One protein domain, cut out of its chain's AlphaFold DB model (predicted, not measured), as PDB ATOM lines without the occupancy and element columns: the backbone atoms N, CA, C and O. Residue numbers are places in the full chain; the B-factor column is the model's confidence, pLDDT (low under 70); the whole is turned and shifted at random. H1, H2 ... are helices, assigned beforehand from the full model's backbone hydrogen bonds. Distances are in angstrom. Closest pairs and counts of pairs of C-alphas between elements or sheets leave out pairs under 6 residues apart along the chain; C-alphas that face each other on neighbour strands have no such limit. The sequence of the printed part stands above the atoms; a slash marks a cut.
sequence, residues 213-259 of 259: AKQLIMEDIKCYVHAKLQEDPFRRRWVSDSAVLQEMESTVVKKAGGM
ATOM      1  N   ALA A 213     171.664 190.734 157.186       67.81
ATOM      2  CA  ALA A 213     170.317 190.370 156.740       67.81
ATOM      3  C   ALA A 213     169.243 191.437 157.022       67.81
ATOM      4  O   ALA A 213     168.051 191.172 156.858       67.81
ATOM      5  N   LYS A 214     169.628 192.657 157.431       72.69
ATOM      6  CA  LYS A 214     168.691 193.706 157.877       72.69
ATOM      7  C   LYS A 214     167.561 193.986 156.879       72.69
ATOM      8  O   LYS A 214     166.430 194.226 157.296       72.69
ATOM      9  N   GLN A 215     167.850 193.962 155.578       72.69
ATOM     10  CA  GLN A 215     166.842 194.202 154.544       72.69
ATOM     11  C   GLN A 215     165.820 193.060 154.449       72.69
ATOM     12  O   GLN A 215     164.624 193.331 154.442       72.69
ATOM     13  N   LEU A 216     166.278 191.805 154.451       77.12
ATOM     14  CA  LEU A 216     165.405 190.627 154.400       77.12
ATOM     15  C   LEU A 216     164.539 190.525 155.660       77.12
ATOM     16  O   LEU A 216     163.337 190.298 155.571       77.12
ATOM     17  N   ILE A 217     165.122 190.807 156.830       78.19
ATOM     18  CA  ILE A 217     164.386 190.895 158.099       78.19
ATOM     19  C   ILE A 217     163.307 191.987 158.022       78.19
ATOM     20  O   ILE A 217     162.189 191.792 158.488       78.19
ATOM     21  N   MET A 218     163.617 193.141 157.423       76.88
ATOM     22  CA  MET A 218     162.654 194.233 157.266       76.88
ATOM     23  C   MET A 218     161.495 193.862 156.332       76.88
ATOM     24  O   MET A 218     160.358 194.261 156.582       76.88
ATOM     25  N   GLU A 219     161.764 193.125 155.256       80.00
ATOM     26  CA  GLU A 219     160.726 192.602 154.361       80.00
ATOM     27  C   GLU A 219     159.821 191.601 155.091       80.00
ATOM     28  O   GLU A 219     158.598 191.715 155.011       80.00
ATOM     29  N   ASP A 220     160.404 190.723 155.905       80.50
ATOM     30  CA  ASP A 220     159.672 189.752 156.723       80.50
ATOM     31  C   ASP A 220     158.766 190.433 157.770       80.50
ATOM     32  O   ASP A 220     157.586 190.099 157.915       80.50
ATOM     33  N   ILE A 221     159.285 191.472 158.440       81.25
ATOM     34  CA  ILE A 221     158.519 192.314 159.373       81.25
ATOM     35  C   ILE A 221     157.340 192.979 158.654       81.25
ATOM     36  O   ILE A 221     156.233 192.991 159.194       81.25
ATOM     37  N   LYS A 222     157.545 193.521 157.446       82.31
ATOM     38  CA  LYS A 222     156.458 194.125 156.655       82.31
ATOM     39  C   LYS A 222     155.372 193.105 156.342       82.31
ATOM     40  O   LYS A 222     154.205 193.389 156.599       82.31
ATOM     41  N   CYS A 223     155.744 191.920 155.859       83.31
ATOM     42  CA  CYS A 223     154.793 190.845 155.578       83.31
ATOM     43  C   CYS A 223     153.974 190.472 156.824       83.31
ATOM     44  O   CYS A 223     152.745 190.404 156.748       83.31
ATOM     45  N   TYR A 224     154.629 190.308 157.977       84.12
ATOM     46  CA  TYR A 224     153.959 189.999 159.243       84.12
ATOM     47  C   TYR A 224     152.998 191.106 159.695       84.12
ATOM     48  O   TYR A 224     151.846 190.831 160.038       84.12
ATOM     49  N   VAL A 225     153.455 192.363 159.704       84.56
ATOM     50  CA  VAL A 225     152.642 193.509 160.143       84.56
ATOM     51  C   VAL A 225     151.444 193.691 159.220       84.56
ATOM     52  O   VAL A 225     150.325 193.844 159.711       84.56
ATOM     53  N   HIS A 226     151.659 193.618 157.904       84.69
ATOM     54  CA  HIS A 226     150.593 193.707 156.917       84.69
ATOM     55  C   HIS A 226     149.517 192.656 157.191       84.69
ATOM     56  O   HIS A 226     148.349 192.993 157.381       84.69
ATOM     57  N   ALA A 227     149.923 191.390 157.291       84.69
ATOM     58  CA  ALA A 227     149.034 190.280 157.589       84.69
ATOM     59  C   ALA A 227     148.250 190.464 158.894       84.69
ATOM     60  O   ALA A 227     147.026 190.331 158.906       84.69
ATOM     61  N   LYS A 228     148.932 190.827 159.987       85.25
ATOM     62  CA  LYS A 228     148.270 191.030 161.279       85.25
ATOM     63  C   LYS A 228     147.279 192.181 161.253       85.25
ATOM     64  O   LYS A 228     146.193 192.041 161.808       85.25
ATOM     65  N   LEU A 229     147.592 193.270 160.554       84.69
ATOM     66  CA  LEU A 229     146.639 194.357 160.340       84.69
ATOM     67  C   LEU A 229     145.421 193.903 159.526       84.69
ATOM     68  O   LEU A 229     144.318 194.369 159.800       84.69
ATOM     69  N   GLN A 230     145.577 192.999 158.549       83.06
ATOM     70  CA  GLN A 230     144.435 192.464 157.795       83.06
ATOM     71  C   GLN A 230     143.476 191.651 158.681       83.06
ATOM     72  O   GLN A 230     142.263 191.745 158.479       83.06
ATOM     73  N   GLU A 231     144.014 190.883 159.633       84.88
ATOM     74  CA  GLU A 231     143.262 190.033 160.570       84.88
ATOM     75  C   GLU A 231     142.627 190.820 161.731       84.88
ATOM     76  O   GLU A 231     141.619 190.384 162.296       84.88
ATOM     77  N   ASP A 232     143.195 191.973 162.096       82.69
ATOM     78  CA  ASP A 232     142.795 192.719 163.290       82.69
ATOM     79  C   ASP A 232     141.385 193.342 163.148       82.69
ATOM     80  O   ASP A 232     141.136 194.145 162.239       82.69
ATOM     81  N   PRO A 233     140.438 193.058 164.068       83.19
ATOM     82  CA  PRO A 233     139.125 193.706 164.089       83.19
ATOM     83  C   PRO A 233     139.181 195.240 164.125       83.19
ATOM     84  O   PRO A 233     138.260 195.895 163.630       83.19
ATOM     85  N   PHE A 234     140.244 195.824 164.683       80.12
ATOM     86  CA  PHE A 234     140.497 197.262 164.711       80.12
ATOM     87  C   PHE A 234     140.577 197.865 163.307       80.12
ATOM     88  O   PHE A 234     140.075 198.973 163.097       80.12
ATOM     89  N   ARG A 235     141.097 197.118 162.322       81.56
ATOM     90  CA  ARG A 235     141.152 197.556 160.921       81.56
ATOM     91  C   ARG A 235     139.780 197.942 160.389       81.56
ATOM     92  O   ARG A 235     139.692 198.891 159.615       81.56
ATOM     93  N   ARG A 236     138.702 197.280 160.839       81.38
ATOM     94  CA  ARG A 236     137.316 197.572 160.413       81.38
ATOM     95  C   ARG A 236     136.933 199.042 160.593       81.38
ATOM     96  O   ARG A 236     136.102 199.537 159.842       81.38
ATOM     97  N   ARG A 237     137.546 199.739 161.557       83.12
ATOM     98  CA  ARG A 237     137.298 201.164 161.834       83.12
ATOM     99  C   ARG A 237     137.882 202.101 160.775       83.12
ATOM    100  O   ARG A 237     137.396 203.215 160.642       83.12
ATOM    101  N   TRP A 238     138.884 201.642 160.028       81.94
ATOM    102  CA  TRP A 238     139.684 202.456 159.108       81.94
ATOM    103  C   TRP A 238     139.692 201.900 157.679       81.94
ATOM    104  O   TRP A 238     140.482 202.340 156.855       81.94
ATOM    105  N   VAL A 239     138.812 200.944 157.349       79.00
ATOM    106  CA  VAL A 239     138.743 200.328 156.003       79.00
ATOM    107  C   VAL A 239     138.530 201.371 154.904       79.00
ATOM    108  O   VAL A 239     139.041 201.206 153.801       79.00
ATOM    109  N   SER A 240     137.806 202.444 155.214       80.56
ATOM    110  CA  SER A 240     137.534 203.546 154.287       80.56
ATOM    111  C   SER A 240     138.690 204.547 154.157       80.56
ATOM    112  O   SER A 240     138.624 205.413 153.291       80.56
ATOM    113  N   ASP A 241     139.722 204.451 155.002       85.31
ATOM    114  CA  ASP A 241     140.857 205.375 155.046       85.31
ATOM    115  C   ASP A 241     142.176 204.622 154.821       85.31
ATOM    116  O   ASP A 241     142.886 204.209 155.743       85.31
ATOM    117  N   SER A 242     142.498 204.414 153.543       82.12
ATOM    118  CA  SER A 242     143.718 203.712 153.144       82.12
ATOM    119  C   SER A 242     144.993 204.451 153.552       82.12
ATOM    120  O   SER A 242     146.022 203.801 153.724       82.12
ATOM    121  N   ALA A 243     144.943 205.779 153.711       86.75
ATOM    122  CA  ALA A 243     146.104 206.570 154.110       86.75
ATOM    123  C   ALA A 243     146.478 206.286 155.570       86.75
ATOM    124  O   ALA A 243     147.642 206.007 155.855       86.75
ATOM    125  N   VAL A 244     145.487 206.239 156.470       85.75
ATOM    126  CA  VAL A 244     145.707 205.880 157.883       85.75
ATOM    127  C   VAL A 244     146.238 204.453 158.020       85.75
ATOM    128  O   VAL A 244     147.173 204.219 158.783       85.75
ATOM    129  N   LEU A 245     145.699 203.492 157.261       83.81
ATOM    130  CA  LEU A 245     146.189 202.106 157.298       83.81
ATOM    131  C   LEU A 245     147.647 201.990 156.823       83.81
ATOM    132  O   LEU A 245     148.433 201.276 157.447       83.81
ATOM    133  N   GLN A 246     148.024 202.718 155.768       84.88
ATOM    134  CA  GLN A 246     149.408 202.761 155.284       84.88
ATOM    135  C   GLN A 246     150.353 203.441 156.283       84.88
ATOM    136  O   GLN A 246     151.467 202.963 156.499       84.88
ATOM    137  N   GLU A 247     149.918 204.528 156.923       87.44
ATOM    138  CA  GLU A 247     150.700 205.218 157.953       87.44
ATOM    139  C   GLU A 247     150.907 204.333 159.191       87.44
ATOM    140  O   GLU A 247     152.019 204.254 159.720       87.44
ATOM    141  N   MET A 248     149.865 203.617 159.622       85.00
ATOM    142  CA  MET A 248     149.945 202.640 160.712       85.00
ATOM    143  C   MET A 248     150.949 201.536 160.397       85.00
ATOM    144  O   MET A 248     151.851 201.290 161.199       85.00
ATOM    145  N   GLU A 249     150.823 200.905 159.228       85.50
ATOM    146  CA  GLU A 249     151.733 199.848 158.786       85.50
ATOM    147  C   GLU A 249     153.182 200.358 158.746       85.50
ATOM    148  O   GLU A 249     154.065 199.770 159.373       85.50
ATOM    149  N   SER A 250     153.417 201.512 158.113       85.62
ATOM    150  CA  SER A 250     154.743 202.135 158.032       85.62
ATOM    151  C   SER A 250     155.331 202.448 159.412       85.62
ATOM    152  O   SER A 250     156.502 202.160 159.674       85.62
ATOM    153  N   THR A 251     154.515 202.981 160.324       85.94
ATOM    154  CA  THR A 251     154.944 203.343 161.682       85.94
ATOM    155  C   THR A 251     155.304 202.113 162.508       85.94
ATOM    156  O   THR A 251     156.325 202.117 163.201       85.94
ATOM    157  N   VAL A 252     154.489 201.057 162.444       84.12
ATOM    158  CA  VAL A 252     154.748 199.805 163.171       84.12
ATOM    159  C   VAL A 252     156.006 199.132 162.633       84.12
ATOM    160  O   VAL A 252     156.864 198.751 163.428       84.12
ATOM    161  N   VAL A 253     156.169 199.056 161.309       82.69
ATOM    162  CA  VAL A 253     157.371 198.497 160.667       82.69
ATOM    163  C   VAL A 253     158.625 199.272 161.074       82.69
ATOM    164  O   VAL A 253     159.622 198.663 161.462       82.69
ATOM    165  N   LYS A 254     158.573 200.611 161.047       80.06
ATOM    166  CA  LYS A 254     159.707 201.460 161.441       80.06
ATOM    167  C   LYS A 254     160.125 201.200 162.893       80.06
ATOM    168  O   LYS A 254     161.298 200.934 163.146       80.06
ATOM    169  N   LYS A 255     159.154 201.172 163.814       76.75
ATOM    170  CA  LYS A 255     159.401 200.890 165.238       76.75
ATOM    171  C   LYS A 255     159.913 199.467 165.477       76.75
ATOM    172  O   LYS A 255     160.841 199.286 166.261       76.75
ATOM    173  N   ALA A 256     159.342 198.466 164.807       69.88
ATOM    174  CA  ALA A 256     159.755 197.066 164.933       69.88
ATOM    175  C   ALA A 256     161.182 196.824 164.411       69.88
ATOM    176  O   ALA A 256     161.917 196.011 164.967       69.88
ATOM    177  N   GLY A 257     161.599 197.568 163.384       62.53
ATOM    178  CA  GLY A 257     162.961 197.546 162.853       62.53
ATOM    179  C   GLY A 257     164.005 198.309 163.677       62.53
ATOM    180  O   GLY A 257     165.159 198.378 163.251       62.53
ATOM    181  N   GLY A 258     163.622 198.897 164.819       55.88
ATOM    182  CA  GLY A 258     164.521 199.658 165.692       55.88
ATOM    183  C   GLY A 258     164.921 201.040 165.152       55.88
ATOM    184  O   GLY A 258     166.041 201.474 165.421       55.88
ATOM    185  N   MET A 259     164.050 201.703 164.373       40.25
ATOM    186  CA  MET A 259     164.247 203.051 163.796       40.25
ATOM    187  C   MET A 259     163.215 204.081 164.266       40.25
ATOM    188  O   MET A 259     162.099 203.696 164.681       40.25
TER     189      MET A 259
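Overview. This is residues 213 to 259 of the 259 residues of the protein "NACHT domain-containing protein" of Candidatus Bathyarchaeota archaeon (UniProt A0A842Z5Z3). A long helix, H1, runs along the longest axis, and a second helix, H3, folds back over it in the opposite direction, crossing it at 46 degrees. The short helix H2 and the turn after it, residues 238 to 241, join the two at one end of the domain. The printed part has 47 residues with three named helices, H1, H2 and H3 in that order, and no named strand; its class is all helix, with 38 of the 47 residues in the helices. The whole is only just compact, close to loose, with a radius of gyration of the C-alphas of 11.2 A. The C-alphas span 35 by 18 by 12 A, an outline only just elongated.

Along the chain. After Ala 213, H1 takes residues 214 to 231, beginning with C-alpha 214 at (168.691, 193.706, 157.877) and measuring 25.8 A from first to last C-alpha. It is the longest helix, with 18 residues. Asp 232 is followed by H2, residues 233 to 237, five residues that begin with C-alpha 233 at (139.125, 193.706, 164.089). H3 takes residues 242 to 256, is 21.0 A long from first to last C-alpha, and ends with C-alpha 256 at (159.755, 197.066, 164.933).

Arrangement. H1 and H3 touch, with 10 pairs of C-alphas within 8 A. Their closest C-alphas are those of Lys 222 and Val 253, 6.0 A apart. The two helices run opposite ways at a steep tilt of 46 degrees. H2 is close to H1 but not clearly touching it; their closest C-alphas are those of Leu 229 and Arg 235, 6.4 A apart. H2 is also close to H3 but not clearly touching it; their closest C-alphas are those of Arg 235 and Leu 245, 7.7 A apart. In H1 and H3 every O i to N i+4 pair is within hydrogen-bond range. In H2 0 of 1 such pairs is within range, while 2 of 2 O i to N i+3 pairs are.

Size, cuts and confidence. The two C-alphas farthest apart are those of Ala 213 and Ser 240, at 35.4 A, while the first and last printed C-alphas, of Ala 213 and Met 259, are 15.7 A apart. The printed part has no cut, and residue 259 is the chain's last residue. The links from H1 to H2 and from H2 to H3 are both tight, with 1 and 4 residues between the helices. The mean pLDDT of the printed part is 79.8, and the model's confidence is low, under 70, at residue 213 and residues 256 to 259.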